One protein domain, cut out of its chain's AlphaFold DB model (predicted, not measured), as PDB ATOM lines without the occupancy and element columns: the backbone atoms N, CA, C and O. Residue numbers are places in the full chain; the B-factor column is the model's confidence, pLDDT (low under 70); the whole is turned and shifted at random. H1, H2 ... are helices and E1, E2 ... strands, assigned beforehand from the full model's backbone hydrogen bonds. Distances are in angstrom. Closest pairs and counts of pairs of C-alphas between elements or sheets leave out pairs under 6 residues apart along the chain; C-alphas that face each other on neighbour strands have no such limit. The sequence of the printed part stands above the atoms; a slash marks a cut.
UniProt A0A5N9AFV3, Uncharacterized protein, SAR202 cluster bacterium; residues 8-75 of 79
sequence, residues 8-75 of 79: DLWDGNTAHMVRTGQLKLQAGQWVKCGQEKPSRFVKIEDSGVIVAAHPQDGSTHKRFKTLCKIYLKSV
ATOM      1  N   ASP A   8     177.186 198.828 196.016       95.31
ATOM      2  CA  ASP A   8     177.181 197.868 194.917       95.31
ATOM      3  C   ASP A   8     176.071 196.831 195.091       95.31
ATOM      4  O   ASP A   8     176.148 195.975 195.959       95.31
ATOM      5  N   LEU A   9     175.022 196.914 194.276       95.62
ATOM      6  CA  LEU A   9     173.917 195.956 194.279       95.62
ATOM      7  C   LEU A   9     174.180 194.739 193.381       95.62
ATOM      8  O   LEU A   9     173.329 193.855 193.315       95.62
ATOM      9  N   TRP A  10     175.310 194.696 192.668       94.69
ATOM     10  CA  TRP A  10     175.741 193.502 191.937       94.69
ATOM     11  C   TRP A  10     176.435 192.488 192.852       94.69
ATOM     12  O   TRP A  10     176.429 191.293 192.569       94.69
ATOM     13  N   ASP A  11     176.985 192.958 193.974       95.56
ATOM     14  CA  ASP A  11     177.465 192.093 195.045       95.56
ATOM     15  C   ASP A  11     176.286 191.398 195.749       95.56
ATOM     16  O   ASP A  11     175.376 192.044 196.279       95.56
ATOM     17  N   GLY A  12     176.311 190.063 195.770       95.56
ATOM     18  CA  GLY A  12     175.212 189.248 196.290       95.56
ATOM     19  C   GLY A  12     174.926 189.497 197.772       95.56
ATOM     20  O   GLY A  12     173.760 189.582 198.165       95.56
ATOM     21  N   ASN A  13     175.972 189.679 198.585       96.88
ATOM     22  CA  ASN A  13     175.826 189.946 200.015       96.88
ATOM     23  C   ASN A  13     175.223 191.336 200.265       96.88
ATOM     24  O   ASN A  13     174.285 191.488 201.046       96.88
ATOM     25  N   THR A  14     175.697 192.356 199.552       96.25
ATOM     26  CA  THR A  14     175.155 193.715 199.644       96.25
ATOM     27  C   THR A  14     173.698 193.769 199.201       96.25
ATOM     28  O   THR A  14     172.865 194.342 199.906       96.25
ATOM     29  N   ALA A  15     173.349 193.118 198.090       95.94
ATOM     30  CA  ALA A  15     171.962 193.012 197.654       95.94
ATOM     31  C   ALA A  15     171.088 192.280 198.690       95.94
ATOM     32  O   ALA A  15     169.955 192.695 198.929       95.94
ATOM     33  N   HIS A  16     171.602 191.223 199.330       96.31
ATOM     34  CA  HIS A  16     170.910 190.534 200.421       96.31
ATOM     35  C   HIS A  16     170.652 191.467 201.611       96.31
ATOM     36  O   HIS A  16     169.498 191.620 202.001       96.31
ATOM     37  N   MET A  17     171.678 192.164 202.113       96.19
ATOM     38  CA  MET A  17     171.546 193.111 203.231       96.19
ATOM     39  C   MET A  17     170.547 194.237 202.945       96.19
ATOM     40  O   MET A  17     169.852 194.700 203.850       96.19
ATOM     41  N   VAL A  18     170.471 194.697 201.692       95.81
ATOM     42  CA  VAL A  18     169.482 195.697 201.275       95.81
ATOM     43  C   VAL A  18     168.072 195.116 201.335       95.81
ATOM     44  O   VAL A  18     167.196 195.728 201.944       95.81
ATOM     45  N   ARG A  19     167.852 193.918 200.777       94.88
ATOM     46  CA  ARG A  19     166.540 193.245 200.798       94.88
ATOM     47  C   ARG A  19     166.056 192.920 202.210       94.88
ATOM     48  O   ARG A  19     164.867 193.035 202.473       94.88
ATOM     49  N   THR A  20     166.956 192.540 203.114       94.38
ATOM     50  CA  THR A  20     166.622 192.198 204.509       94.38
ATOM     51  C   THR A  20     166.560 193.413 205.435       94.38
ATOM     52  O   THR A  20     166.276 193.273 206.623       94.38
ATOM     53  N   GLY A  21     166.834 194.619 204.926       93.06
ATOM     54  CA  GLY A  21     166.796 195.857 205.706       93.06
ATOM     55  C   GLY A  21     167.982 196.065 206.655       93.06
ATOM     56  O   GLY A  21     167.994 197.060 207.385       93.06
ATOM     57  N   GLN A  22     168.991 195.187 206.622       96.00
ATOM     58  CA  GLN A  22     170.262 195.361 207.337       96.00
ATOM     59  C   GLN A  22     171.055 196.562 206.798       96.00
ATOM     60  O   GLN A  22     171.726 197.257 207.560       96.00
ATOM     61  N   LEU A  23     170.936 196.843 205.495       94.88
ATOM     62  CA  LEU A  23     171.464 198.039 204.847       94.88
ATOM     63  C   LEU A  23     170.320 198.856 204.238       94.88
ATOM     64  O   LEU A  23     169.744 198.486 203.220       94.88
ATOM     65  N   LYS A  24     170.008 200.011 204.831       94.06
ATOM     66  CA  LYS A  24     168.950 200.896 204.323       94.06
ATOM     67  C   LYS A  24     169.503 201.883 203.302       94.06
ATOM     68  O   LYS A  24     170.441 202.624 203.589       94.06
ATOM     69  N   LEU A  25     168.881 201.918 202.127       94.62
ATOM     70  CA  LEU A  25     169.162 202.897 201.081       94.62
ATOM     71  C   LEU A  25     168.103 203.993 201.077       94.62
ATOM     72  O   LEU A  25     166.933 203.747 201.368       94.62
ATOM     73  N   GLN A  26     168.512 205.203 200.711       93.50
ATOM     74  CA  GLN A  26     167.591 206.319 200.511       93.50
ATOM     75  C   GLN A  26     167.241 206.461 199.034       93.50
ATOM     76  O   GLN A  26     168.113 206.324 198.173       93.50
ATOM     77  N   ALA A  27     165.981 206.776 198.726       94.69
ATOM     78  CA  ALA A  27     165.567 207.084 197.361       94.69
ATOM     79  C   ALA A  27     166.459 208.193 196.776       94.69
ATOM     80  O   ALA A  27     166.687 209.235 197.387       94.69
ATOM     81  N   GLY A  28     166.991 207.954 195.584       93.50
ATOM     82  CA  GLY A  28     167.953 208.825 194.934       93.50
ATOM     83  C   GLY A  28     169.399 208.566 195.341       93.50
ATOM     84  O   GLY A  28     170.277 209.208 194.791       93.50
ATOM     85  N   GLN A  29     169.725 207.636 196.232       94.69
ATOM     86  CA  GLN A  29     171.121 207.278 196.487       94.69
ATOM     87  C   GLN A  29     171.753 206.625 195.246       94.69
ATOM     88  O   GLN A  29     171.103 205.861 194.529       94.69
ATOM     89  N   TRP A  30     173.018 206.947 194.962       94.19
ATOM     90  CA  TRP A  30     173.760 206.298 193.880       94.19
ATOM     91  C   TRP A  30     174.086 204.845 194.249       94.19
ATOM     92  O   TRP A  30     174.599 204.578 195.338       94.19
ATOM     93  N   VAL A  31     173.840 203.929 193.312       95.69
ATOM     94  CA  VAL A  31     174.109 202.488 193.427       95.69
ATOM     95  C   VAL A  31     174.762 201.943 192.151       95.69
ATOM     96  O   VAL A  31     174.574 202.507 191.070       95.69
ATOM     97  N   LYS A  32     175.535 200.858 192.244       95.50
ATOM     98  CA  LYS A  32     176.010 200.090 191.081       95.50
ATOM     99  C   LYS A  32     175.119 198.875 190.869       95.50
ATOM    100  O   LYS A  32     174.663 198.275 191.832       95.50
ATOM    101  N   CYS A  33     174.877 198.527 189.611       93.56
ATOM    102  CA  CYS A  33     174.010 197.410 189.231       93.56
ATOM    103  C   CYS A  33     174.667 196.564 188.129       93.56
ATOM    104  O   CYS A  33     174.038 196.286 187.115       93.56
ATOM    105  N   GLY A  34     175.964 196.273 188.268       90.12
ATOM    106  CA  GLY A  34     176.720 195.443 187.318       90.12
ATOM    107  C   GLY A  34     177.130 196.128 186.009       90.12
ATOM    108  O   GLY A  34     177.829 195.528 185.206       90.12
ATOM    109  N   GLN A  35     176.736 197.387 185.797       87.62
ATOM    110  CA  GLN A  35     177.113 198.193 184.629       87.62
ATOM    111  C   GLN A  35     178.091 199.317 185.007       87.62
ATOM    112  O   GLN A  35     178.166 199.715 186.170       87.62
ATOM    113  N   GLU A  36     178.806 199.861 184.018       86.31
ATOM    114  CA  GLU A  36     179.850 200.881 184.224       86.31
ATOM    115  C   GLU A  36     179.309 202.164 184.880       86.31
ATOM    116  O   GLU A  36     179.904 202.711 185.811       86.31
ATOM    117  N   LYS A  37     178.145 202.639 184.423       90.56
ATOM    118  CA  LYS A  37     177.536 203.881 184.907       90.56
ATOM    119  C   LYS A  37     176.604 203.621 186.103       90.56
ATOM    120  O   LYS A  37     175.768 202.716 186.052       90.56
ATOM    121  N   PRO A  38     176.678 204.428 187.175       92.81
ATOM    122  CA  PRO A  38     175.858 204.216 188.359       92.81
ATOM    123  C   PRO A  38     174.378 204.509 188.091       92.81
ATOM    124  O   PRO A  38     174.001 205.354 187.275       92.81
ATOM    125  N   SER A  39     173.538 203.814 188.844       95.19
ATOM    126  CA  SER A  39     172.084 203.936 188.856       95.19
ATOM    127  C   SER A  39     171.624 204.689 190.107       95.19
ATOM    128  O   SER A  39     172.398 204.887 191.045       95.19
ATOM    129  N   ARG A  40     170.366 205.130 190.145       95.56
ATOM    130  CA  ARG A  40     169.766 205.745 191.344       95.56
ATOM    131  C   ARG A  40     168.765 204.780 191.967       95.56
ATOM    132  O   ARG A  40     167.826 204.374 191.288       95.56
ATOM    133  N   PHE A  41     168.950 204.426 193.234       96.62
ATOM    134  CA  PHE A  41     167.989 203.605 193.972       96.62
ATOM    135  C   PHE A  41     166.638 204.325 194.074       96.62
ATOM    136  O   PHE A  41     166.610 205.531 194.308       96.62
ATOM    137  N   VAL A  42     165.529 203.606 193.896       96.69
ATOM    138  CA  VAL A  42     164.165 204.155 193.995       96.69
ATOM    139  C   VAL A  42     163.484 203.638 195.256       96.69
ATOM    140  O   VAL A  42     163.167 204.430 196.140       96.69
ATOM    141  N   LYS A  43     163.269 202.321 195.334       95.62
ATOM    142  CA  LYS A  43     162.661 201.629 196.474       95.62
ATOM    143  C   LYS A  43     163.009 200.142 196.444       95.62
ATOM    144  O   LYS A  43     163.552 199.642 195.458       95.62
ATOM    145  N   ILE A  44     162.615 199.453 197.505       95.31
ATOM    146  CA  ILE A  44     162.408 198.005 197.505       95.31
ATOM    147  C   ILE A  44     160.891 197.795 197.485       95.31
ATOM    148  O   ILE A  44     160.164 198.519 198.168       95.31
ATOM    149  N   GLU A  45     160.405 196.895 196.641       92.69
ATOM    150  CA  GLU A  45     159.005 196.457 196.657       92.69
ATOM    151  C   GLU A  45     158.773 195.418 197.758       92.69
ATOM    152  O   GLU A  45     159.721 194.790 198.223       92.69
ATOM    153  N   ASP A  46     157.516 195.178 198.132       89.50
ATOM    154  CA  ASP A  46     157.174 194.194 199.172       89.50
ATOM    155  C   ASP A  46     157.611 192.767 198.790       89.50
ATOM    156  O   ASP A  46     157.896 191.938 199.650       89.50
ATOM    157  N   SER A  47     157.752 192.500 197.487       91.06
ATOM    158  CA  SER A  47     158.310 191.263 196.926       91.06
ATOM    159  C   SER A  47     159.829 191.108 197.118       91.06
ATOM    160  O   SER A  47     160.388 190.063 196.789       91.06
ATOM    161  N   GLY A  48     160.527 192.142 197.595       89.88
ATOM    162  CA  GLY A  48     161.989 192.179 197.698       89.88
ATOM    163  C   GLY A  48     162.706 192.584 196.403       89.88
ATOM    164  O   GLY A  48     163.943 192.558 196.344       89.88
ATOM    165  N   VAL A  49     161.968 192.976 195.360       93.81
ATOM    166  CA  VAL A  49     162.547 193.530 194.130       93.81
ATOM    167  C   VAL A  49     163.146 194.905 194.422       93.81
ATOM    168  O   VAL A  49     162.479 195.802 194.938       93.81
ATOM    169  N   ILE A  50     164.424 195.083 194.083       95.25
ATOM    170  CA  ILE A  50     165.104 196.374 194.196       95.25
ATOM    171  C   ILE A  50     164.895 197.146 192.897       95.25
ATOM    172  O   ILE A  50     165.385 196.748 191.841       95.25
ATOM    173  N   VAL A  51     164.217 198.287 192.986       95.94
ATOM    174  CA  VAL A  51     163.970 199.164 191.842       95.94
ATOM    175  C   VAL A  51     165.074 200.216 191.778       95.94
ATOM    176  O   VAL A  51     165.241 201.026 192.696       95.94
ATOM    177  N   ALA A  52     165.818 200.236 190.673       96.00
ATOM    178  CA  ALA A  52     166.856 201.225 190.405       96.00
ATOM    179  C   ALA A  52     166.668 201.864 189.023       96.00
ATOM    180  O   ALA A  52     166.321 201.216 188.038       96.00
ATOM    181  N   ALA A  53     166.914 203.168 188.942       96.06
ATOM    182  CA  ALA A  53     166.913 203.910 187.694       96.06
ATOM    183  C   ALA A  53     168.282 203.801 187.024       96.06
ATOM    184  O   ALA A  53     169.235 204.459 187.453       96.06
ATOM    185  N   HIS A  54     168.361 202.991 185.973       93.94
ATOM    186  CA  HIS A  54     169.554 202.885 185.143       93.94
ATOM    187  C   HIS A  54     169.713 204.102 184.212       93.94
ATOM    188  O   HIS A  54     168.719 204.742 183.846       93.94
ATOM    189  N   PRO A  55     170.950 204.448 183.825       90.06
ATOM    190  CA  PRO A  55     171.212 205.395 182.747       90.06
ATOM    191  C   PRO A  55     170.569 204.928 181.434       90.06
ATOM    192  O   PRO A  55     170.870 203.847 180.944       90.06
ATOM    193  N   GLN A  56     169.709 205.761 180.851       82.38
ATOM    194  CA  GLN A  56     169.114 205.543 179.532       82.38
ATOM    195  C   GLN A  56     169.092 206.883 178.785       82.38
ATOM    196  O   GLN A  56     168.781 207.910 179.400       82.38
ATOM    197  N   ASP A  57     169.514 206.876 177.517       72.56
ATOM    198  CA  ASP A  57     169.445 207.980 176.542       72.56
ATOM    199  C   ASP A  57     169.667 209.386 177.134       72.56
ATOM    200  O   ASP A  57     168.873 210.315 176.979       72.56
ATOM    201  N   GLY A  58     170.771 209.538 177.871       69.19
ATOM    202  CA  GLY A  58     171.291 210.840 178.294       69.19
ATOM    203  C   GLY A  58     170.813 211.385 179.645       69.19
ATOM    204  O   GLY A  58     171.285 212.451 180.039       69.19
ATOM    205  N   SER A  59     169.936 210.713 180.413       84.00
ATOM    206  CA  SER A  59     169.646 211.186 181.783       84.00
ATOM    207  C   SER A  59     169.089 210.141 182.759       84.00
ATOM    208  O   SER A  59     167.878 209.927 182.862       84.00
ATOM    209  N   THR A  60     169.962 209.621 183.629       90.12
ATOM    210  CA  THR A  60     169.567 208.837 184.816       90.12
ATOM    211  C   THR A  60     168.604 209.613 185.719       90.12
ATOM    212  O   THR A  60     167.719 209.030 186.336       90.12
ATOM    213  N   HIS A  61     168.723 210.945 185.773       90.38
ATOM    214  CA  HIS A  61     167.842 211.801 186.574       90.38
ATOM    215  C   HIS A  61     166.398 211.811 186.065       90.38
ATOM    216  O   HIS A  61     165.463 211.685 186.856       90.38
ATOM    217  N   LYS A  62     166.194 211.924 184.743       91.31
ATOM    218  CA  LYS A  62     164.850 211.839 184.143       91.31
ATOM    219  C   LYS A  62     164.229 210.466 184.399       91.31
ATOM    220  O   LYS A  62     163.061 210.387 184.792       91.31
ATOM    221  N   ARG A  63     165.017 209.393 184.248       92.62
ATOM    222  CA  ARG A  63     164.563 208.027 184.533       92.62
ATOM    223  C   ARG A  63     164.194 207.854 186.004       92.62
ATOM    224  O   ARG A  63     163.110 207.362 186.291       92.62
ATOM    225  N   PHE A  64     165.032 208.342 186.919       94.75
ATOM    226  CA  PHE A  64     164.767 208.327 188.356       94.75
ATOM    227  C   PHE A  64     163.450 209.025 188.700       94.75
ATOM    228  O   PHE A  64     162.583 208.416 189.315       94.75
ATOM    229  N   LYS A  65     163.238 210.256 188.216       92.75
ATOM    230  CA  LYS A  65     161.970 210.975 188.420       92.75
ATOM    231  C   LYS A  65     160.761 210.207 187.881       92.75
ATOM    232  O   LYS A  65     159.707 210.225 188.509       92.75
ATOM    233  N   THR A  66     160.909 209.554 186.731       92.94
ATOM    234  CA  THR A  66     159.839 208.754 186.116       92.94
ATOM    235  C   THR A  66     159.493 207.548 186.983       92.94
ATOM    236  O   THR A  66     158.328 207.356 187.317       92.94
ATOM    237  N   LEU A  67     160.495 206.784 187.421       94.31
ATOM    238  CA  LEU A  67     160.275 205.625 188.284       94.31
ATOM    239  C   LEU A  67     159.736 206.030 189.661       94.31
ATOM    240  O   LEU A  67     158.823 205.380 190.151       94.31
ATOM    241  N   CYS A  68     160.186 207.140 190.252       93.56
ATOM    242  CA  CYS A  68     159.588 207.652 191.489       93.56
ATOM    243  C   CYS A  68     158.085 207.930 191.333       93.56
ATOM    244  O   CYS A  68     157.308 207.593 192.220       93.56
ATOM    245  N   LYS A  69     157.650 208.504 190.202       92.31
ATOM    246  CA  LYS A  69     156.218 208.728 189.944       92.31
ATOM    247  C   LYS A  69     155.428 207.424 189.831       92.31
ATOM    248  O   LYS A  69     154.282 207.415 190.246       92.31
ATOM    249  N   ILE A  70     156.021 206.368 189.283       92.12
ATOM    250  CA  ILE A  70     155.359 205.066 189.124       92.12
ATOM    251  C   ILE A  70     155.291 204.331 190.467       92.12
ATOM    252  O   ILE A  70     154.227 203.886 190.865       92.12
ATOM    253  N   TYR A  71     156.415 204.244 191.177       90.94
ATOM    254  CA  TYR A  71     156.601 203.302 192.285       90.94
ATOM    255  C   TYR A  71     156.410 203.898 193.685       90.94
ATOM    256  O   TYR A  71     156.206 203.151 194.646       90.94
ATOM    257  N   LEU A  72     156.549 205.222 193.831       85.19
ATOM    258  CA  LEU A  72     156.375 205.906 195.119       85.19
ATOM    259  C   LEU A  72     155.002 206.570 195.244       85.19
ATOM    260  O   LEU A  72     154.523 206.726 196.359       85.19
ATOM    261  N   LYS A  73     154.357 206.954 194.131       71.44
ATOM    262  CA  LYS A  73     152.980 207.477 194.175       71.44
ATOM    263  C   LYS A  73     151.915 206.384 194.206       71.44
ATOM    264  O   LYS A  73     150.839 206.644 194.717       71.44
ATOM    265  N   SER A  74     152.207 205.179 193.714       58.59
ATOM    266  CA  SER A  74     151.253 204.059 193.710       58.59
ATOM    267  C   SER A  74     150.937 203.491 195.102       58.59
ATOM    268  O   SER A  74     150.129 202.580 195.213       58.59
ATOM    269  N   VAL A  75     151.553 204.015 196.167       52.44
ATOM    270  CA  VAL A  75     151.317 203.613 197.567       52.44
ATOM    271  C   VAL A  75     150.364 204.610 198.252       52.44
ATOM    272  O   VAL A  75     150.612 205.047 199.372       52.44
TER     273      VAL A  75
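AT A GLANCE: This is residues 8 to 75 of the 79 residues of an uncharacterized protein of SAR202 cluster bacterium (UniProt A0A5N9AFV3). A small antiparallel sheet of three strands stands between two helices, with H2 packed lengthwise on E2 and E3 and H1 at the far side of the sheet from H2. H1 only grazes the sheet near the ends of E2 and E3 that their hairpin turn joins. The printed part has 68 residues, with two named helices and three named strands in the order H1, E1, E2, E3, H2; the sheet's order is E1, E2, E3. The class is mixed, helices and strands, with under half of the residues in named elements. The whole is compact, with a radius of gyration of the C-alphas of 11.6 A, but flat in outline, spanning 32 by 31 by 16 A.

HOW THE PARTS SIT: H1, residues 12 to 19, only grazes the sheet, with its residues 15 to 19. Its closest C-alphas to E2, residues 39 to 44, are those of Arg 19 and Ile 44, 7.1 A apart. E1, residues 30 to 32, E2 and E3, residues 50 to 53, form a meander, each strand the antiparallel neighbour of the one before. The pairing is staggered: E2 pairs with E1 over residues 39 to 40 and with E3 over residues 40 to 44. In the hairpin of E1 and E2, N 31 and O 39 are within hydrogen-bond range at 2.9 A. In the hairpin of E2 and E3, N 42 and O 51 are within range at 2.9 A and N 53 and O 40 at 2.8 A. H2, residues 60 to 71, is on the sheet, the two making two layers, a helix on one face of a sheet. Its height over the sheet is 8.4 A, and it lies over E2 and E3. It runs along the strands, at 7 degrees to E2 on the local plane. The closest C-alphas of E3 and H2 are those of Ala 53 and Phe 64, 5.0 A apart. H1 and H2 are apart. In both helices every O i to N i+4 pair is within hydrogen-bond range.

IN THESE COORDINATES: H1 begins at C-alpha 12, (175.212, 189.248, 196.290), and is 10.6 A long from first to last C-alpha. E1 measures 7.2 A, E2 14.3 A and E3 10.1 A. H2, the longest helix, is 16.0 A long and ends at C-alpha 71, (156.601, 203.302, 192.285).

THE WHOLE: The two C-alphas farthest apart are those of Gln 22 and Asp 57, 33.3 A. The printed part has no cut, and none of its links is long; that from E2 to E3 is tight. The mean pLDDT of the printed part is 91.2, with residue 58 and residues 74 to 75 under 70.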